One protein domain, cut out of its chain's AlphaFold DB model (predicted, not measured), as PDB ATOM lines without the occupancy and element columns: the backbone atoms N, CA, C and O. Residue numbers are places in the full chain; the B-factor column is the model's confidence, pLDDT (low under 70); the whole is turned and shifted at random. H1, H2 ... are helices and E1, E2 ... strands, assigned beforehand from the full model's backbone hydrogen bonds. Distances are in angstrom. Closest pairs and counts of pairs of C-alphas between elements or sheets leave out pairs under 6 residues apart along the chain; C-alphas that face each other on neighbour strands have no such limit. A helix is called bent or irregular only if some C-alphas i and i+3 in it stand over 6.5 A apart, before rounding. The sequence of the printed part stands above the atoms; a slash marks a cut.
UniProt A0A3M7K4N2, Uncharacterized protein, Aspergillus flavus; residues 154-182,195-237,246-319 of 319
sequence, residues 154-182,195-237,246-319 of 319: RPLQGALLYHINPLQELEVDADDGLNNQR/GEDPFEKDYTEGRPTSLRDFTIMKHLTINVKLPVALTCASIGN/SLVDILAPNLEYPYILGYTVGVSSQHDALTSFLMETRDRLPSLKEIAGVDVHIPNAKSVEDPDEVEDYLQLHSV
ATOM      1  N   ARG A 154       5.299  -0.667 -13.010       70.50
ATOM      2  CA  ARG A 154       4.336  -0.962 -14.078       70.50
ATOM      3  C   ARG A 154       4.909  -0.744 -15.495       70.50
ATOM      4  O   ARG A 154       4.824  -1.670 -16.295       70.50
ATOM      5  N   PRO A 155       5.442   0.441 -15.849       73.62
ATOM      6  CA  PRO A 155       6.198   0.666 -17.071       73.62
ATOM      7  C   PRO A 155       7.315  -0.342 -17.336       73.62
ATOM      8  O   PRO A 155       7.372  -0.881 -18.438       73.62
ATOM      9  N   LEU A 156       8.176  -0.624 -16.354       77.06
ATOM     10  CA  LEU A 156       9.281  -1.560 -16.573       77.06
ATOM     11  C   LEU A 156       8.748  -2.952 -16.929       77.06
ATOM     12  O   LEU A 156       9.148  -3.517 -17.940       77.06
ATOM     13  N   GLN A 157       7.780  -3.467 -16.167       74.06
ATOM     14  CA  GLN A 157       7.118  -4.740 -16.477       74.06
ATOM     15  C   GLN A 157       6.496  -4.743 -17.880       74.06
ATOM     16  O   GLN A 157       6.629  -5.719 -18.614       74.06
ATOM     17  N   GLY A 158       5.854  -3.637 -18.271       78.69
ATOM     18  CA  GLY A 158       5.269  -3.466 -19.601       78.69
ATOM     19  C   GLY A 158       6.300  -3.513 -20.730       78.69
ATOM     20  O   GLY A 158       6.027  -4.101 -21.771       78.69
ATOM     21  N   ALA A 159       7.487  -2.942 -20.527       79.31
ATOM     22  CA  ALA A 159       8.576  -3.008 -21.498       79.31
ATOM     23  C   ALA A 159       9.197  -4.412 -21.564       79.31
ATOM     24  O   ALA A 159       9.427  -4.936 -22.652       79.31
ATOM     25  N   LEU A 160       9.417  -5.048 -20.410       82.69
ATOM     26  CA  LEU A 160      10.020  -6.380 -20.338       82.69
ATOM     27  C   LEU A 160       9.126  -7.466 -20.960       82.69
ATOM     28  O   LEU A 160       9.649  -8.412 -21.545       82.69
ATOM     29  N   LEU A 161       7.796  -7.313 -20.907       83.00
ATOM     30  CA  LEU A 161       6.826  -8.219 -21.545       83.00
ATOM     31  C   LEU A 161       7.131  -8.502 -23.022       83.00
ATOM     32  O   LEU A 161       6.961  -9.621 -23.502       83.00
ATOM     33  N   TYR A 162       7.600  -7.493 -23.747       83.50
ATOM     34  CA  TYR A 162       7.922  -7.615 -25.166       83.50
ATOM     35  C   TYR A 162       9.203  -8.411 -25.438       83.50
ATOM     36  O   TYR A 162       9.441  -8.851 -26.562       83.50
ATOM     37  N   HIS A 163      10.008  -8.636 -24.401       84.25
ATOM     38  CA  HIS A 163      11.293  -9.317 -24.475       84.25
ATOM     39  C   HIS A 163      11.338 -10.593 -23.629       84.25
ATOM     40  O   HIS A 163      12.421 -11.099 -23.364       84.25
ATOM     41  N   ILE A 164      10.185 -11.179 -23.284       87.38
ATOM     42  CA  ILE A 164      10.106 -12.438 -22.519       87.38
ATOM     43  C   ILE A 164      10.983 -13.557 -23.113       87.38
ATOM     44  O   ILE A 164      11.704 -14.243 -22.392       87.38
ATOM     45  N   ASN A 165      10.910 -13.743 -24.433       90.31
ATOM     46  CA  ASN A 165      11.580 -14.842 -25.130       90.31
ATOM     47  C   ASN A 165      13.055 -14.604 -25.485       90.31
ATOM     48  O   ASN A 165      13.756 -15.605 -25.599       90.31
ATOM     49  N   PRO A 166      13.520 -13.368 -25.768       91.44
ATOM     50  CA  PRO A 166      14.929 -13.126 -26.096       91.44
ATOM     51  C   PRO A 166      15.807 -12.633 -24.936       91.44
ATOM     52  O   PRO A 166      17.014 -12.846 -25.002       91.44
ATOM     53  N   LEU A 167      15.235 -12.074 -23.862       92.81
ATOM     54  CA  LEU A 167      15.995 -11.524 -22.738       92.81
ATOM     55  C   LEU A 167      16.704 -12.606 -21.902       92.81
ATOM     56  O   LEU A 167      16.075 -13.362 -21.159       92.81
ATOM     57  N   GLN A 168      18.031 -12.646 -22.003       95.56
ATOM     58  CA  GLN A 168      18.917 -13.536 -21.248       95.56
ATOM     59  C   GLN A 168      19.525 -12.846 -20.023       95.56
ATOM     60  O   GLN A 168      19.781 -13.508 -19.012       95.56
ATOM     61  N   GLU A 169      19.743 -11.533 -20.111       95.62
ATOM     62  CA  GLU A 169      20.417 -10.730 -19.093       95.62
ATOM     63  C   GLU A 169      19.600  -9.479 -18.766       95.62
ATOM     64  O   GLU A 169      19.211  -8.719 -19.658       95.62
ATOM     65  N   LEU A 170      19.332  -9.265 -17.480       93.81
ATOM     66  CA  LEU A 170      18.641  -8.078 -16.994       93.81
ATOM     67  C   LEU A 170      19.436  -7.453 -15.853       93.81
ATOM     68  O   LEU A 170      19.606  -8.075 -14.809       93.81
ATOM     69  N   GLU A 171      19.869  -6.216 -16.041       94.00
ATOM     70  CA  GLU A 171      20.513  -5.400 -15.023       94.00
ATOM     71  C   GLU A 171      19.651  -4.171 -14.732       94.00
ATOM     72  O   GLU A 171      19.346  -3.376 -15.618       94.00
ATOM     73  N   VAL A 172      19.198  -4.048 -13.487       90.31
ATOM     74  CA  VAL A 172      18.357  -2.946 -13.021       90.31
ATOM     75  C   VAL A 172      18.905  -2.442 -11.698       90.31
ATOM     76  O   VAL A 172      18.629  -3.007 -10.632       90.31
ATOM     77  N   ASP A 173      19.625  -1.331 -11.768       89.00
ATOM     78  CA  ASP A 173      20.030  -0.578 -10.591       89.00
ATOM     79  C   ASP A 173      19.178   0.688 -10.453       89.00
ATOM     80  O   ASP A 173      19.491   1.767 -10.960       89.00
ATOM     81  N   ALA A 174      18.024   0.519  -9.808       74.81
ATOM     82  CA  ALA A 174      17.123   1.614  -9.486       74.81
ATOM     83  C   ALA A 174      17.396   2.092  -8.053       74.81
ATOM     84  O   ALA A 174      16.921   1.492  -7.085       74.81
ATOM     85  N   ASP A 175      18.164   3.177  -7.939       71.44
ATOM     86  CA  ASP A 175      18.536   3.795  -6.667       71.44
ATOM     87  C   ASP A 175      17.327   4.364  -5.887       71.44
ATOM     88  O   ASP A 175      16.285   4.686  -6.464       71.44
ATOM     89  N   ASP A 176      17.510   4.443  -4.563       58.53
ATOM     90  CA  ASP A 176      16.832   5.067  -3.412       58.53
ATOM     91  C   ASP A 176      15.367   5.550  -3.422       58.53
ATOM     92  O   ASP A 176      14.773   5.679  -2.350       58.53
ATOM     93  N   GLY A 177      14.716   5.720  -4.568       61.75
ATOM     94  CA  GLY A 177      13.307   6.102  -4.690       61.75
ATOM     95  C   GLY A 177      12.299   4.963  -4.509       61.75
ATOM     96  O   GLY A 177      11.100   5.233  -4.404       61.75
ATOM     97  N   LEU A 178      12.742   3.704  -4.450       59.91
ATOM     98  CA  LEU A 178      11.899   2.561  -4.081       59.91
ATOM     99  C   LEU A 178      11.637   2.571  -2.569       59.91
ATOM    100  O   LEU A 178      12.106   1.720  -1.816       59.91
ATOM    101  N   ASN A 179      10.907   3.573  -2.094       58.16
ATOM    102  CA  ASN A 179      10.409   3.547  -0.733       58.16
ATOM    103  C   ASN A 179       9.302   2.491  -0.652       58.16
ATOM    104  O   ASN A 179       8.250   2.635  -1.270       58.16
ATOM    105  N   ASN A 180       9.513   1.464   0.180       53.56
ATOM    106  CA  ASN A 180       8.518   0.430   0.517       53.56
ATOM    107  C   ASN A 180       7.242   1.006   1.160       53.56
ATOM    108  O   ASN A 180       6.292   0.270   1.426       53.56
ATOM    109  N   GLN A 181       7.184   2.324   1.380       52.41
ATOM    110  CA  GLN A 181       5.940   3.061   1.552       52.41
ATOM    111  C   GLN A 181       5.160   3.051   0.234       52.41
ATOM    112  O   GLN A 181       4.958   4.078  -0.412       52.41
ATOM    113  N   ARG A 182       4.630   1.878  -0.127       49.28
ATOM    114  CA  ARG A 182       3.339   1.790  -0.800       49.28
ATOM    115  C   ARG A 182       2.407   2.576   0.105       49.28
ATOM    116  O   ARG A 182       2.049   2.104   1.181       49.28
ATOM    117  N   GLY A 195     -14.904   6.050  -9.591       57.81
ATOM    118  CA  GLY A 195     -15.427   5.149 -10.611       57.81
ATOM    119  C   GLY A 195     -14.287   4.249 -11.067       57.81
ATOM    120  O   GLY A 195     -13.189   4.777 -11.264       57.81
ATOM    121  N   GLU A 196     -14.554   2.938 -11.139       53.88
ATOM    122  CA  GLU A 196     -13.597   1.913 -11.576       53.88
ATOM    123  C   GLU A 196     -12.728   2.509 -12.683       53.88
ATOM    124  O   GLU A 196     -13.280   3.053 -13.651       53.88
ATOM    125  N   ASP A 197     -11.400   2.505 -12.508       50.22
ATOM    126  CA  ASP A 197     -10.520   2.968 -13.576       50.22
ATOM    127  C   ASP A 197     -10.898   2.125 -14.803       50.22
ATOM    128  O   ASP A 197     -10.850   0.894 -14.728       50.22
ATOM    129  N   PRO A 198     -11.372   2.746 -15.900       52.78
ATOM    130  CA  PRO A 198     -11.950   2.017 -17.023       52.78
ATOM    131  C   PRO A 198     -10.963   1.038 -17.668       52.78
ATOM    132  O   PRO A 198     -11.382   0.210 -18.468       52.78
ATOM    133  N   PHE A 199      -9.680   1.113 -17.310       47.69
ATOM    134  CA  PHE A 199      -8.641   0.199 -17.756       47.69
ATOM    135  C   PHE A 199      -8.200  -0.819 -16.687       47.69
ATOM    136  O   PHE A 199      -7.439  -1.727 -17.000       47.69
ATOM    137  N   GLU A 200      -8.667  -0.729 -15.437       58.25
ATOM    138  CA  GLU A 200      -8.277  -1.640 -14.346       58.25
ATOM    139  C   GLU A 200      -8.606  -3.105 -14.660       58.25
ATOM    140  O   GLU A 200      -7.813  -3.987 -14.340       58.25
ATOM    141  N   LYS A 201      -9.715  -3.350 -15.374       54.75
ATOM    142  CA  LYS A 201     -10.119  -4.692 -15.830       54.75
ATOM    143  C   LYS A 201      -9.231  -5.249 -16.945       54.75
ATOM    144  O   LYS A 201      -8.960  -6.443 -16.947       54.75
ATOM    145  N   ASP A 202      -8.715  -4.392 -17.826       52.34
ATOM    146  CA  ASP A 202      -7.804  -4.800 -18.905       52.34
ATOM    147  C   ASP A 202      -6.358  -4.973 -18.408       52.34
ATOM    148  O   ASP A 202      -5.520  -5.568 -19.080       52.34
ATOM    149  N   TYR A 203      -6.035  -4.450 -17.222       54.62
ATOM    150  CA  TYR A 203      -4.683  -4.491 -16.671       54.62
ATOM    151  C   TYR A 203      -4.370  -5.733 -15.842       54.62
ATOM    152  O   TYR A 203      -3.193  -5.952 -15.556       54.62
ATOM    153  N   THR A 204      -5.362  -6.516 -15.424       52.06
ATOM    154  CA  THR A 204      -5.135  -7.701 -14.583       52.06
ATOM    155  C   THR A 204      -4.870  -8.975 -15.379       52.06
ATOM    156  O   THR A 204      -4.198  -9.869 -14.873       52.06
ATOM    157  N   GLU A 205      -5.343  -9.068 -16.623       49.97
ATOM    158  CA  GLU A 205      -5.120 -10.243 -17.469       49.97
ATOM    159  C   GLU A 205      -3.813 -10.090 -18.262       49.97
ATOM    160  O   GLU A 205      -3.708  -9.285 -19.182       49.97
ATOM    161  N   GLY A 206      -2.789 -10.866 -17.885       55.81
ATOM    162  CA  GLY A 206      -1.548 -11.003 -18.658       55.81
ATOM    163  C   GLY A 206      -0.357 -10.151 -18.209       55.81
ATOM    164  O   GLY A 206       0.640 -10.099 -18.926       55.81
ATOM    165  N   ARG A 207      -0.407  -9.491 -17.042       61.44
ATOM    166  CA  ARG A 207       0.797  -8.845 -16.491       61.44
ATOM    167  C   ARG A 207       1.724  -9.875 -15.845       61.44
ATOM    168  O   ARG A 207       1.254 -10.642 -15.002       61.44
ATOM    169  N   PRO A 208       3.033  -9.832 -16.137       60.66
ATOM    170  CA  PRO A 208       4.005 -10.641 -15.443       60.66
ATOM    171  C   PRO A 208       4.183 -10.001 -14.070       60.66
ATOM    172  O   PRO A 208       4.889  -9.013 -13.888       60.66
ATOM    173  N   THR A 209       3.500 -10.552 -13.075       67.12
ATOM    174  CA  THR A 209       3.772 -10.262 -11.660       67.12
ATOM    175  C   THR A 209       5.025 -10.993 -11.173       67.12
ATOM    176  O   THR A 209       5.325 -10.995  -9.982       67.12
ATOM    177  N   SER A 210       5.724 -11.660 -12.093       81.94
ATOM    178  CA  SER A 210       6.803 -12.596 -11.853       81.94
ATOM    179  C   SER A 210       7.780 -12.562 -13.029       81.94
ATOM    180  O   SER A 210       7.375 -12.404 -14.178       81.94
ATOM    181  N   LEU A 211       9.068 -12.750 -12.752       89.44
ATOM    182  CA  LEU A 211      10.099 -12.981 -13.763       89.44
ATOM    183  C   LEU A 211      10.097 -14.435 -14.272       89.44
ATOM    184  O   LEU A 211      10.940 -14.805 -15.087       89.44
ATOM    185  N   ARG A 212       9.156 -15.277 -13.829       90.31
ATOM    186  CA  ARG A 212       9.057 -16.675 -14.271       90.31
ATOM    187  C   ARG A 212       8.852 -16.850 -15.764       90.31
ATOM    188  O   ARG A 212       9.310 -17.851 -16.314       90.31
ATOM    189  N   ASP A 213       8.200 -15.888 -16.406       90.56
ATOM    190  CA  ASP A 213       7.935 -15.952 -17.840       90.56
ATOM    191  C   ASP A 213       9.231 -15.851 -18.660       90.56
ATOM    192  O   ASP A 213       9.309 -16.412 -19.752       90.56
ATOM    193  N   PHE A 214      10.292 -15.249 -18.106       92.31
ATOM    194  CA  PHE A 214      11.613 -15.120 -18.729       92.31
ATOM    195  C   PHE A 214      12.398 -16.434 -18.643       92.31
ATOM    196  O   PHE A 214      13.464 -16.529 -18.038       92.31
ATOM    197  N   THR A 215      11.857 -17.484 -19.254       94.06
ATOM    198  CA  THR A 215      12.386 -18.853 -19.173       94.06
ATOM    199  C   THR A 215      13.803 -19.008 -19.714       94.06
ATOM    200  O   THR A 215      14.460 -19.989 -19.403       94.06
ATOM    201  N   ILE A 216      14.307 -18.067 -20.501       95.44
ATOM    202  CA  ILE A 216      15.673 -18.092 -21.041       95.44
ATOM    203  C   ILE A 216      16.652 -17.189 -20.276       95.44
ATOM    204  O   ILE A 216      17.843 -17.201 -20.587       95.44
ATOM    205  N   MET A 217      16.172 -16.418 -19.295       96.44
ATOM    206  CA  MET A 217      17.000 -15.525 -18.490       96.44
ATOM    207  C   MET A 217      17.966 -16.328 -17.624       96.44
ATOM    208  O   MET A 217      17.560 -17.224 -16.884       96.44
ATOM    209  N   LYS A 218      19.247 -15.972 -17.713       97.38
ATOM    210  CA  LYS A 218      20.356 -16.613 -16.997       97.38
ATOM    211  C   LYS A 218      21.036 -15.670 -16.017       97.38
ATOM    212  O   LYS A 218      21.493 -16.130 -14.972       97.38
ATOM    213  N   HIS A 219      21.075 -14.377 -16.333       97.06
ATOM    214  CA  HIS A 219      21.754 -13.362 -15.533       97.06
ATOM    215  C   HIS A 219      20.756 -12.299 -15.078       97.06
ATOM    216  O   HIS A 219      19.992 -11.767 -15.886       97.06
ATOM    217  N   LEU A 220      20.762 -12.000 -13.781       95.88
ATOM    218  CA  LEU A 220      19.876 -11.006 -13.189       95.88
ATOM    219  C   LEU A 220      20.646 -10.179 -12.169       95.88
ATOM    220  O   LEU A 220      20.958 -10.678 -11.094       95.88
ATOM    221  N   THR A 221      20.900  -8.916 -12.481       95.56
ATOM    222  CA  THR A 221      21.479  -7.937 -11.561       95.56
ATOM    223  C   THR A 221      20.384  -6.987 -11.117       95.56
ATOM    224  O   THR A 221      19.802  -6.286 -11.938       95.56
ATOM    225  N   ILE A 222      20.051  -6.973  -9.830       93.31
ATOM    226  CA  ILE A 222      18.942  -6.165  -9.316       93.31
ATOM    227  C   ILE A 222      19.269  -5.539  -7.972       93.31
ATOM    228  O   ILE A 222      19.852  -6.165  -7.089       93.31
ATOM    229  N   ASN A 223      18.803  -4.308  -7.786       93.06
ATOM    230  CA  ASN A 223      18.767  -3.666  -6.479       93.06
ATOM    231  C   ASN A 223      17.895  -4.465  -5.496       93.06
ATOM    232  O   ASN A 223      16.782  -4.862  -5.847       93.06
ATOM    233  N   VAL A 224      18.348  -4.648  -4.251       91.25
ATOM    234  CA  VAL A 224      17.645  -5.400  -3.190       91.25
ATOM    235  C   VAL A 224      16.200  -4.938  -2.945       91.25
ATOM    236  O   VAL A 224      15.350  -5.729  -2.529       91.25
ATOM    237  N   LYS A 225      15.880  -3.676  -3.250       88.75
ATOM    238  CA  LYS A 225      14.526  -3.125  -3.108       88.75
ATOM    239  C   LYS A 225      13.557  -3.650  -4.171       88.75
ATOM    240  O   LYS A 225      12.360  -3.745  -3.907       88.75
ATOM    241  N   LEU A 226      14.041  -4.018  -5.360       86.19
ATOM    242  CA  LEU A 226      13.190  -4.478  -6.459       86.19
ATOM    243  C   LEU A 226      12.556  -5.857  -6.186       86.19
ATOM    244  O   LEU A 226      11.340  -5.961  -6.341       86.19
ATOM    245  N   PRO A 227      13.285  -6.892  -5.712       85.62
ATOM    246  CA  PRO A 227      12.689  -8.126  -5.197       85.62
ATOM    247  C   PRO A 227      11.570  -7.885  -4.193       85.62
ATOM    248  O   PRO A 227      10.503  -8.486  -4.294       85.62
ATOM    249  N   VAL A 228      11.794  -6.974  -3.244       84.38
ATOM    250  CA  VAL A 228      10.794  -6.615  -2.239       84.38
ATOM    251  C   VAL A 228       9.563  -6.014  -2.914       84.38
ATOM    252  O   VAL A 228       8.453  -6.482  -2.674       84.38
ATOM    253  N   ALA A 229       9.740  -5.047  -3.815       82.62
ATOM    254  CA  ALA A 229       8.636  -4.442  -4.555       82.62
ATOM    255  C   ALA A 229       7.835  -5.481  -5.359       82.62
ATOM    256  O   ALA A 229       6.613  -5.536  -5.224       82.62
ATOM    257  N   LEU A 230       8.521  -6.355  -6.105       80.38
ATOM    258  CA  LEU A 230       7.900  -7.436  -6.872       80.38
ATOM    259  C   LEU A 230       7.107  -8.373  -5.955       80.38
ATOM    260  O   LEU A 230       5.930  -8.609  -6.206       80.38
ATOM    261  N   THR A 231       7.692  -8.830  -4.841       78.75
ATOM    262  CA  THR A 231       6.973  -9.680  -3.872       78.75
ATOM    263  C   THR A 231       5.724  -8.989  -3.320       78.75
ATOM    264  O   THR A 231       4.654  -9.595  -3.266       78.75
ATOM    265  N   CYS A 232       5.810  -7.702  -2.972       77.12
ATOM    266  CA  CYS A 232       4.671  -6.916  -2.498       77.12
ATOM    267  C   CYS A 232       3.594  -6.705  -3.577       77.12
ATOM    268  O   CYS A 232       2.410  -6.546  -3.249       77.12
ATOM    269  N   ALA A 233       3.977  -6.671  -4.853       74.25
ATOM    270  CA  ALA A 233       3.050  -6.579  -5.971       74.25
ATOM    271  C   ALA A 233       2.340  -7.916  -6.238       74.25
ATOM    272  O   ALA A 233       1.130  -7.910  -6.482       74.25
ATOM    273  N   SER A 234       3.044  -9.049  -6.121       71.75
ATOM    274  CA  SER A 234       2.499 -10.389  -6.391       71.75
ATOM    275  C   SER A 234       1.455 -10.861  -5.370       71.75
ATOM    276  O   SER A 234       0.598 -11.665  -5.721       71.75
ATOM    277  N   ILE A 235       1.483 -10.366  -4.125       68.94
ATOM    278  CA  ILE A 235       0.578 -10.817  -3.042       68.94
ATOM    279  C   ILE A 235      -0.904 -10.504  -3.331       68.94
ATOM    280  O   ILE A 235      -1.808 -11.146  -2.785       68.94
ATOM    281  N   GLY A 236      -1.189  -9.551  -4.224       62.44
ATOM    282  CA  GLY A 236      -2.553  -9.079  -4.452       62.44
ATOM    283  C   GLY A 236      -3.195  -8.546  -3.161       62.44
ATOM    284  O   GLY A 236      -2.583  -8.492  -2.101       62.44
ATOM    285  N   ASN A 237      -4.458  -8.134  -3.217       56.06
ATOM    286  CA  ASN A 237      -5.202  -7.668  -2.035       56.06
ATOM    287  C   ASN A 237      -5.612  -8.829  -1.093       56.06
ATOM    288  O   ASN A 237      -6.613  -8.723  -0.393       56.06
ATOM    289  N   SER A 246       8.166 -16.402  -1.404       74.00
ATOM    290  CA  SER A 246       9.134 -17.215  -2.099       74.00
ATOM    291  C   SER A 246       9.629 -16.432  -3.281       74.00
ATOM    292  O   SER A 246       8.989 -16.361  -4.323       74.00
ATOM    293  N   LEU A 247      10.786 -15.794  -3.094       83.00
ATOM    294  CA  LEU A 247      11.475 -15.108  -4.179       83.00
ATOM    295  C   LEU A 247      11.742 -16.077  -5.342       83.00
ATOM    296  O   LEU A 247      11.613 -15.701  -6.498       83.00
ATOM    297  N   VAL A 248      11.976 -17.357  -5.044       86.75
ATOM    298  CA  VAL A 248      12.044 -18.468  -6.015       86.75
ATOM    299  C   VAL A 248      10.762 -18.594  -6.855       86.75
ATOM    300  O   VAL A 248      10.801 -19.021  -8.010       86.75
ATOM    301  N   ASP A 249       9.606 -18.204  -6.316       86.81
ATOM    302  CA  ASP A 249       8.345 -18.175  -7.058       86.81
ATOM    303  C   ASP A 249       8.185 -16.958  -7.985       86.81
ATOM    304  O   ASP A 249       7.320 -16.953  -8.864       86.81
ATOM    305  N   ILE A 250       9.079 -15.976  -7.870       88.75
ATOM    306  CA  ILE A 250       9.108 -14.770  -8.703       88.75
ATOM    307  C   ILE A 250      10.288 -14.794  -9.680       88.75
ATOM    308  O   ILE A 250      10.179 -14.240 -10.764       88.75
ATOM    309  N   LEU A 251      11.401 -15.444  -9.350       92.06
ATOM    310  CA  LEU A 251      12.578 -15.503 -10.221       92.06
ATOM    311  C   LEU A 251      12.366 -16.386 -11.460       92.06
ATOM    312  O   LEU A 251      11.547 -17.308 -11.471       92.06
ATOM    313  N   ALA A 252      13.156 -16.109 -12.501       93.88
ATOM    314  CA  ALA A 252      13.210 -16.927 -13.705       93.88
ATOM    315  C   ALA A 252      13.673 -18.364 -13.375       93.88
ATOM    316  O   ALA A 252      14.632 -18.544 -12.621       93.88
ATOM    317  N   PRO A 253      13.040 -19.407 -13.945       94.25
ATOM    318  CA  PRO A 253      13.323 -20.799 -13.580       94.25
ATOM    319  C   PRO A 253      14.721 -21.279 -13.994       94.25
ATOM    320  O   PRO A 253      15.259 -22.193 -13.372       94.25
ATOM    321  N   ASN A 254      15.309 -20.672 -15.030       96.31
ATOM    322  CA  ASN A 254      16.632 -21.024 -15.554       96.31
ATOM    323  C   ASN A 254      17.728 -20.037 -15.136       96.31
ATOM    324  O   ASN A 254      18.798 -20.019 -15.741       96.31
ATOM    325  N   LEU A 255      17.470 -19.240 -14.096       96.62
ATOM    326  CA  LEU A 255      18.423 -18.259 -13.605       96.62
ATOM    327  C   LEU A 255      19.685 -18.949 -13.070       96.62
ATOM    328  O   LEU A 255      19.607 -19.815 -12.200       96.62
ATOM    329  N   GLU A 256      20.844 -18.550 -13.591       97.69
ATOM    330  CA  GLU A 256      22.145 -19.108 -13.219       97.69
ATOM    331  C   GLU A 256      22.879 -18.203 -12.217       97.69
ATOM    332  O   GLU A 256      23.492 -18.718 -11.277       97.69
ATOM    333  N   TYR A 257      22.784 -16.876 -12.398       96.94
ATOM    334  CA  TYR A 257      23.550 -15.877 -11.643       96.94
ATOM    335  C   TYR A 257      22.700 -14.655 -11.235       96.94
ATOM    336  O   TYR A 257      22.648 -13.659 -11.966       96.94
ATOM    337  N   PRO A 258      22.017 -14.695 -10.080       95.19
ATOM    338  CA  PRO A 258      21.504 -13.505  -9.413       95.19
ATOM    339  C   PRO A 258      22.621 -12.688  -8.742       95.19
ATOM    340  O   PRO A 258      23.395 -13.205  -7.935       95.19
ATOM    341  N   TYR A 259      22.635 -11.389  -9.022       96.00
ATOM    342  CA  TYR A 259      23.458 -10.362  -8.390       96.00
ATOM    343  C   TYR A 259      22.552  -9.386  -7.636       96.00
ATOM    344  O   TYR A 259      21.745  -8.682  -8.246       96.00
ATOM    345  N   ILE A 260      22.675  -9.341  -6.308       94.94
ATOM    346  CA  ILE A 260      21.876  -8.452  -5.457       94.94
ATOM    347  C   ILE A 260      22.697  -7.209  -5.099       94.94
ATOM    348  O   ILE A 260      23.646  -7.280  -4.320       94.94
ATOM    349  N   LEU A 261      22.314  -6.058  -5.646       94.50
ATOM    350  CA  LEU A 261      22.952  -4.772  -5.364       94.50
ATOM    351  C   LEU A 261      22.372  -4.133  -4.096       94.50
ATOM    352  O   LEU A 261      21.174  -4.237  -3.808       94.50
ATOM    353  N   GLY A 262      23.230  -3.475  -3.318       92.88
ATOM    354  CA  GLY A 262      22.843  -2.661  -2.164       92.88
ATOM    355  C   GLY A 262      22.428  -3.445  -0.921       92.88
ATOM    356  O   GLY A 262      22.044  -2.839   0.082       92.88
ATOM    357  N   TYR A 263      22.506  -4.778  -0.937       94.81
ATOM    358  CA  TYR A 263      22.210  -5.579   0.245       94.81
ATOM    359  C   TYR A 263      23.297  -5.408   1.312       94.81
ATOM    360  O   TYR A 263      24.492  -5.497   1.035       94.81
ATOM    361  N   THR A 264      22.875  -5.128   2.545       94.62
ATOM    362  CA  THR A 264      23.748  -5.049   3.720       94.62
ATOM    363  C   THR A 264      23.037  -5.714   4.890       94.62
ATOM    364  O   THR A 264      21.958  -5.268   5.288       94.62
ATOM    365  N   VAL A 265      23.651  -6.762   5.440       95.56
ATOM    366  CA  VAL A 265      23.105  -7.535   6.565       95.56
ATOM    367  C   VAL A 265      22.804  -6.617   7.752       95.56
ATOM    368  O   VAL A 265      23.646  -5.808   8.152       95.56
ATOM    369  N   GLY A 266      21.610  -6.740   8.333       95.62
ATOM    370  CA  GLY A 266      21.199  -6.011   9.534       95.62
ATOM    371  C   GLY A 266      20.720  -4.577   9.297       95.62
ATOM    372  O   GLY A 266      20.257  -3.938  10.241       95.62
ATOM    373  N   VAL A 267      20.789  -4.057   8.063       93.00
ATOM    374  CA  VAL A 267      20.265  -2.716   7.730       93.00
ATOM    375  C   VAL A 267      18.743  -2.732   7.572       93.00
ATOM    376  O   VAL A 267      18.074  -1.765   7.930       93.00
ATOM    377  N   SER A 268      18.178  -3.825   7.057       92.25
ATOM    378  CA  SER A 268      16.736  -3.984   6.861       92.25
ATOM    379  C   SER A 268      16.332  -5.423   7.149       92.25
ATOM    380  O   SER A 268      16.685  -6.329   6.396       92.25
ATOM    381  N   SER A 269      15.533  -5.627   8.199       91.00
ATOM    382  CA  SER A 269      15.020  -6.956   8.560       91.00
ATOM    383  C   SER A 269      14.207  -7.595   7.434       91.00
ATOM    384  O   SER A 269      14.209  -8.812   7.282       91.00
ATOM    385  N   GLN A 270      13.543  -6.777   6.611       88.50
ATOM    386  CA  GLN A 270      12.807  -7.243   5.441       88.50
ATOM    387  C   GLN A 270      13.754  -7.772   4.356       88.50
ATOM    388  O   GLN A 270      13.479  -8.809   3.756       88.50
ATOM    389  N   HIS A 271      14.875  -7.085   4.116       91.62
ATOM    390  CA  HIS A 271      15.877  -7.540   3.149       91.62
ATOM    391  C   HIS A 271      16.576  -8.804   3.652       91.62
ATOM    392  O   HIS A 271      16.799  -9.727   2.874       91.62
ATOM    393  N   ASP A 272      16.872  -8.867   4.952       93.12
ATOM    394  CA  ASP A 272      17.481 -10.036   5.587       93.12
ATOM    395  C   ASP A 272      16.563 -11.257   5.518       93.12
ATOM    396  O   ASP A 272      17.022 -12.339   5.162       93.12
ATOM    397  N   ALA A 273      15.264 -11.092   5.788       91.00
ATOM    398  CA  ALA A 273      14.287 -12.171   5.673       91.00
ATOM    399  C   ALA A 273      14.177 -12.685   4.229       91.00
ATOM    400  O   ALA A 273      14.242 -13.892   4.000       91.00
ATOM    401  N   LEU A 274      14.075 -11.778   3.251       89.75
ATOM    402  CA  LEU A 274      14.001 -12.131   1.829       89.75
ATOM    403  C   LEU A 274      15.272 -12.848   1.352       89.75
ATOM    404  O   LEU A 274      15.189 -13.853   0.646       89.75
ATOM    405  N   THR A 275      16.439 -12.362   1.769       91.62
ATOM    406  CA  THR A 275      17.735 -12.945   1.397       91.62
ATOM    407  C   THR A 275      17.953 -14.297   2.071       91.62
ATOM    408  O   THR A 275      18.368 -15.248   1.414       91.62
ATOM    409  N   SER A 276      17.603 -14.425   3.354       92.62
ATOM    410  CA  SER A 276      17.668 -15.698   4.083       92.62
ATOM    411  C   SER A 276      16.770 -16.741   3.428       92.62
ATOM    412  O   SER A 276      17.221 -17.847   3.145       92.62
ATOM    413  N   PHE A 277      15.536 -16.365   3.078       90.88
ATOM    414  CA  PHE A 277      14.616 -17.259   2.386       90.88
ATOM    415  C   PHE A 277      15.155 -17.701   1.018       90.88
ATOM    416  O   PHE A 277      15.075 -18.882   0.672       90.88
ATOM    417  N   LEU A 278      15.728 -16.777   0.234       91.69
ATOM    418  CA  LEU A 278      16.366 -17.110  -1.043       91.69
ATOM    419  C   LEU A 278      17.487 -18.141  -0.850       91.69
ATOM    420  O   LEU A 278      17.575 -19.097  -1.616       91.69
ATOM    421  N   MET A 279      18.316 -17.970   0.183       93.56
ATOM    422  CA  MET A 279      19.407 -18.897   0.495       93.56
ATOM    423  C   MET A 279      18.896 -20.268   0.957       93.56
ATOM    424  O   MET A 279      19.458 -21.289   0.558       93.56
ATOM    425  N   GLU A 280      17.821 -20.309   1.748       94.00
ATOM    426  CA  GLU A 280      17.184 -21.544   2.228       94.00
ATOM    427  C   GLU A 280      16.516 -22.348   1.108       94.00
ATOM    428  O   GLU A 280      16.507 -23.574   1.161       94.00
ATOM    429  N   THR A 281      15.977 -21.669   0.093       92.62
ATOM    430  CA  THR A 281      15.194 -22.289  -0.992       92.62
ATOM    431  C   THR A 281      15.919 -22.339  -2.334       92.62
ATOM    432  O   THR A 281      15.314 -22.629  -3.368       92.62
ATOM    433  N   ARG A 282      17.227 -22.073  -2.340       93.00
ATOM    434  CA  ARG A 282      18.051 -22.018  -3.557       93.00
ATOM    435  C   ARG A 282      18.057 -23.319  -4.364       93.00
ATOM    436  O   ARG A 282      18.221 -23.288  -5.576       93.00
ATOM    437  N   ASP A 283      17.854 -24.459  -3.707       93.44
ATOM    438  CA  ASP A 283      17.758 -25.792  -4.312       93.44
ATOM    439  C   ASP A 283      16.530 -25.951  -5.223       93.44
ATOM    440  O   ASP A 283      16.516 -26.808  -6.108       93.44
ATOM    441  N   ARG A 284      15.520 -25.088  -5.062       93.31
ATOM    442  CA  ARG A 284      14.353 -25.011  -5.951       93.31
ATOM    443  C   ARG A 284      14.652 -24.319  -7.288       93.31
ATOM    444  O   ARG A 284      13.798 -24.366  -8.172       93.31
ATOM    445  N   LEU A 285      15.822 -23.692  -7.450       93.38
ATOM    446  CA  LEU A 285      16.296 -23.117  -8.713       93.38
ATOM    447  C   LEU A 285      17.342 -24.065  -9.328       93.38
ATOM    448  O   LEU A 285      18.523 -23.981  -8.996       93.38
ATOM    449  N   PRO A 286      16.939 -24.992 -10.219       94.38
ATOM    450  CA  PRO A 286      17.793 -26.104 -10.649       94.38
ATOM    451  C   PRO A 286      19.036 -25.668 -11.439       94.38
ATOM    452  O   PRO A 286      20.019 -26.405 -11.489       94.38
ATOM    453  N   SER A 287      18.986 -24.490 -12.062       96.81
ATOM    454  CA  SER A 287      20.065 -23.939 -12.892       96.81
ATOM    455  C   SER A 287      20.996 -22.999 -12.123       96.81
ATOM    456  O   SER A 287      21.988 -22.531 -12.682       96.81
ATOM    457  N   LEU A 288      20.693 -22.727 -10.852       97.00
ATOM    458  CA  LEU A 288      21.403 -21.743 -10.054       97.00
ATOM    459  C   LEU A 288      22.826 -22.208  -9.741       97.00
ATOM    460  O   LEU A 288      23.032 -23.274  -9.158       97.00
ATOM    461  N   LYS A 289      23.811 -21.386 -10.106       96.62
ATOM    462  CA  LYS A 289      25.234 -21.675  -9.883       96.62
ATOM    463  C   LYS A 289      25.798 -20.875  -8.722       96.62
ATOM    464  O   LYS A 289      26.498 -21.434  -7.882       96.62
ATOM    465  N   GLU A 290      25.487 -19.586  -8.670       95.62
ATOM    466  CA  GLU A 290      26.056 -18.655  -7.699       95.62
ATOM    467  C   GLU A 290      25.067 -17.530  -7.391       95.62
ATOM    468  O   GLU A 290      24.344 -17.089  -8.276       95.62
ATOM    469  N   ILE A 291      25.051 -17.058  -6.141       95.38
ATOM    470  CA  ILE A 291      24.326 -15.850  -5.735       95.38
ATOM    471  C   ILE A 291      25.359 -14.838  -5.251       95.38
ATOM    472  O   ILE A 291      26.007 -15.055  -4.229       95.38
ATOM    473  N   ALA A 292      25.504 -13.735  -5.975       95.88
ATOM    474  CA  ALA A 292      26.434 -12.668  -5.639       95.88
ATOM    475  C   ALA A 292      25.717 -11.504  -4.937       95.88
ATOM    476  O   ALA A 292      24.512 -11.298  -5.097       95.88
ATOM    477  N   GLY A 293      26.460 -10.731  -4.142       93.94
ATOM    478  CA  GLY A 293      25.920  -9.579  -3.410       93.94
ATOM    479  C   GLY A 293      25.319  -9.891  -2.034       93.94
ATOM    480  O   GLY A 293      24.967  -8.968  -1.305       93.94
ATOM    481  N   VAL A 294      25.226 -11.174  -1.656       93.75
ATOM    482  CA  VAL A 294      24.727 -11.603  -0.334       93.75
ATOM    483  C   VAL A 294      25.845 -11.635   0.708       93.75
ATOM    484  O   VAL A 294      25.736 -10.992   1.749       93.75
ATOM    485  N   ASP A 295      26.931 -12.354   0.415       92.69
ATOM    486  CA  ASP A 295      28.070 -12.500   1.333       92.69
ATOM    487  C   ASP A 295      29.030 -11.302   1.273       92.69
ATOM    488  O   ASP A 295      29.650 -10.921   2.267       92.69
ATOM    489  N   VAL A 296      29.161 -10.706   0.085       94.19
ATOM    490  CA  VAL A 296      30.009  -9.542  -0.177       94.19
ATOM    491  C   VAL A 296      29.110  -8.398  -0.602       94.19
ATOM    492  O   VAL A 296      28.432  -8.493  -1.620       94.19
ATOM    493  N   HIS A 297      29.126  -7.312   0.171       93.94
ATOM    494  CA  HIS A 297      28.368  -6.113  -0.156       93.94
ATOM    495  C   HIS A 297      28.810  -5.549  -1.511       93.94
ATOM    496  O   HIS A 297      29.978  -5.194  -1.690       93.94
ATOM    497  N   ILE A 298      27.860  -5.429  -2.435       92.94
ATOM    498  CA  ILE A 298      28.032  -4.705  -3.692       92.94
ATOM    499  C   ILE A 298      27.252  -3.394  -3.549       92.94
ATOM    500  O   ILE A 298      26.035  -3.447  -3.354       92.94
ATOM    501  N   PRO A 299      27.915  -2.226  -3.583       90.62
ATOM    502  CA  PRO A 299      27.211  -0.956  -3.476       90.62
ATOM    503  C   PRO A 299      26.321  -0.746  -4.704       90.62
ATOM    504  O   PRO A 299      26.672  -1.177  -5.801       90.62
ATOM    505  N   ASN A 300      25.203  -0.043  -4.522       88.88
ATOM    506  CA  ASN A 300      24.463   0.501  -5.660       88.88
ATOM    507  C   ASN A 300      25.357   1.485  -6.425       88.88
ATOM    508  O   ASN A 300      26.280   2.089  -5.851       88.88
ATOM    509  N   ALA A 301      25.051   1.683  -7.701       85.19
ATOM    510  CA  ALA A 301      25.543   2.791  -8.490       85.19
ATOM    511  C   ALA A 301      25.333   4.074  -7.689       85.19
ATOM    512  O   ALA A 301      24.247   4.368  -7.183       85.19
ATOM    513  N   LYS A 302      26.421   4.823  -7.507       80.44
ATOM    514  CA  LYS A 302      26.336   6.099  -6.813       80.44
ATOM    515  C   LYS A 302      25.530   7.039  -7.689       80.44
ATOM    516  O   LYS A 302      25.947   7.323  -8.812       80.44
ATOM    517  N   SER A 303      24.453   7.584  -7.138       73.00
ATOM    518  CA  SER A 303      23.876   8.815  -7.657       73.00
ATOM    519  C   SER A 303      24.992   9.867  -7.763       73.00
ATOM    520  O   SER A 303      25.625  10.238  -6.767       73.00
ATOM    521  N   VAL A 304      25.321  10.267  -8.995       73.25
ATOM    522  CA  VAL A 304      26.310  11.314  -9.259       73.25
ATOM    523  C   VAL A 304      25.609  12.651  -9.101       73.25
ATOM    524  O   VAL A 304      24.891  13.098  -9.987       73.25
ATOM    525  N   GLU A 305      25.827  13.304  -7.966       65.88
ATOM    526  CA  GLU A 305      25.344  14.665  -7.776       65.88
ATOM    527  C   GLU A 305      26.124  15.624  -8.696       65.88
ATOM    528  O   GLU A 305      27.329  15.774  -8.532       65.88
ATOM    529  N   ASP A 306      25.432  16.293  -9.627       67.94
ATOM    530  CA  ASP A 306      25.992  17.328 -10.518       67.94
ATOM    531  C   ASP A 306      27.115  16.824 -11.472       67.94
ATOM    532  O   ASP A 306      28.267  17.250 -11.347       67.94
ATOM    533  N   PRO A 307      26.805  15.961 -12.466       66.00
ATOM    534  CA  PRO A 307      27.812  15.359 -13.357       66.00
ATOM    535  C   PRO A 307      28.650  16.376 -14.159       66.00
ATOM    536  O   PRO A 307      29.788  16.077 -14.517       66.00
ATOM    537  N   ASP A 308      28.135  17.589 -14.375       73.06
ATOM    538  CA  ASP A 308      28.806  18.643 -15.145       73.06
ATOM    539  C   ASP A 308      29.815  19.486 -14.330       73.06
ATOM    540  O   ASP A 308      30.557  20.278 -14.907       73.06
ATOM    541  N   GLU A 309      29.889  19.365 -12.994       65.94
ATOM    542  CA  GLU A 309      30.823  20.188 -12.187       65.94
ATOM    543  C   GLU A 309      32.284  19.720 -12.224       65.94
ATOM    544  O   GLU A 309      33.172  20.398 -11.702       65.94
ATOM    545  N   VAL A 310      32.571  18.577 -12.844       61.09
ATOM    546  CA  VAL A 310      33.924  18.001 -12.837       61.09
ATOM    547  C   VAL A 310      34.872  18.736 -13.801       61.09
ATOM    548  O   VAL A 310      36.088  18.708 -13.605       61.09
ATOM    549  N   GLU A 311      34.347  19.462 -14.797       58.41
ATOM    550  CA  GLU A 311      35.176  20.185 -15.775       58.41
ATOM    551  C   GLU A 311      35.883  21.425 -15.197       58.41
ATOM    552  O   GLU A 311      37.003  21.733 -15.615       58.41
ATOM    553  N   ASP A 312      35.324  22.083 -14.174       57.28
ATOM    554  CA  ASP A 312      35.933  23.289 -13.585       57.28
ATOM    555  C   ASP A 312      37.109  22.973 -12.635       57.28
ATOM    556  O   ASP A 312      38.031  23.782 -12.481       57.28
ATOM    557  N   TYR A 313      37.159  21.773 -12.043       56.03
ATOM    558  CA  TYR A 313      38.247  21.381 -11.133       56.03
ATOM    559  C   TYR A 313      39.547  20.992 -11.854       56.03
ATOM    560  O   TYR A 313      40.631  21.133 -11.283       56.03
ATOM    561  N   LEU A 314      39.471  20.544 -13.112       56.84
ATOM    562  CA  LEU A 314      40.659  20.173 -13.892       56.84
ATOM    563  C   LEU A 314      41.363  21.379 -14.533       56.84
ATOM    564  O   LEU A 314      42.547  21.287 -14.854       56.84
ATOM    565  N   GLN A 315      40.693  22.529 -14.663       56.50
ATOM    566  CA  GLN A 315      41.317  23.745 -15.200       56.50
ATOM    567  C   GLN A 315      42.122  24.519 -14.141       56.50
ATOM    568  O   GLN A 315      43.187  25.052 -14.459       56.50
ATOM    569  N   LEU A 316      41.695  24.520 -12.871       55.41
ATOM    570  CA  LEU A 316      42.355  25.283 -11.796       55.41
ATOM    571  C   LEU A 316      43.686  24.701 -11.284       55.41
ATOM    572  O   LEU A 316      44.430  25.416 -10.617       55.41
ATOM    573  N   HIS A 317      44.014  23.448 -11.602       54.66
ATOM    574  CA  HIS A 317      45.268  22.801 -11.185       54.66
ATOM    575  C   HIS A 317      46.305  22.653 -12.311       54.66
ATOM    576  O   HIS A 317      47.307  21.961 -12.143       54.66
ATOM    577  N   SER A 318      46.087  23.325 -13.444       57.69
ATOM    578  CA  SER A 318      47.012  23.344 -14.587       57.69
ATOM    579  C   SER A 318      47.941  24.573 -14.637       57.69
ATOM    580  O   SER A 318      48.542  24.837 -15.678       57.69
ATOM    581  N   VAL A 319      48.085  25.307 -13.523       53.16
ATOM    582  CA  VAL A 319      48.978  26.480 -13.391       53.16
ATOM    583  C   VAL A 319      50.125  26.191 -12.435       53.16
ATOM    584  O   VAL A 319      49.848  25.738 -11.303       53.16
TER     585      VAL A 319
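Overview. This is residues 154 to 182, 195 to 237 and 246 to 319 of the 319 residues of an uncharacterized protein of Aspergillus flavus (UniProt A0A3M7K4N2). What shape do these atoms draw? A small wall of three parallel strands, E1, E2 and E3, stands in a compact body that also holds H1, H3 and H4, with H3 packing on H4. Two arms stick out of this body: residues 195 to 205 with H2, and residues 304 to 319 with H5. What is it made of? The printed part has 146 residues with five named helices and three named strands, in the order H1 E1 H2 E2 H3 E3 H4 H5; the class is mixed, with under half of the residues in named elements. How compact is it? The whole is loose, with a radius of gyration of the C-alphas of 18.6 A and spans of 65 by 44 by 33 A.

Along the chain. Where does the first half run? H1, residues 154 to 163, is 15.0 A long and begins at C-alpha 154, (4.336, -0.962, -14.078). E1 is residues 169 to 173, 13.2 A; H2 is residues 200 to 203; E2 is residues 219 to 223, 13.6 A. And the rest? H3 is residues 225 to 234, 14.4 A; E3 is residues 257 to 261, 12.8 A; H4 is residues 269 to 280, 16.0 A. H5, residues 307 to 315, is 16.0 A long, ends at C-alpha 315, (41.317, 23.745, -15.200), and is irregular, but only just: C-alphas 307 and 310 are 6.7 A apart.

Arrangement. How are the strands joined? The sheet runs E1 E2 E3, with E1 and E3 as edge strands. E1 and E2 are parallel at 11 degrees, with N 172 and O 221 within hydrogen-bond range at 2.8 A. E2 and E3 are parallel at 15 degrees, with N 259 and O 220 at 2.8 A. Which helices meet the sheet or each other? H3 is on the sheet but only grazes it, with residues 225 to 227. H4 touches H3 with its residues 270 to 274 alone, about perpendicular at 80 degrees; their closest C-alphas, of Val 228 and His 271, are 7.5 A apart. H1, H2 and H5 touch no helix and are not on the sheet. Are the helix backbones well formed? In H3 and H4 every O i to N i+4 pair is within hydrogen-bond range; in H1 it is 4 of 6, and H2 is too short for such a pair. In H5 it is 0 of 5, and 0 of 6 for O i to N i+3.

Size, cuts and confidence. How large is it? The two C-alphas farthest apart, of Gly 195 and Val 319, are 67.9 A apart. Where is it cut or long-linked? Residues 183 to 194 and 238 to 245 are not printed, with C-alpha gaps of 21.4 A and 17.2 A; the links H2 to E2 and H4 to H5 are long. Where is confidence low? The mean pLDDT of the printed part is 80.7, and 39 residues are under 70, among them 195 to 209 and 309 to 319.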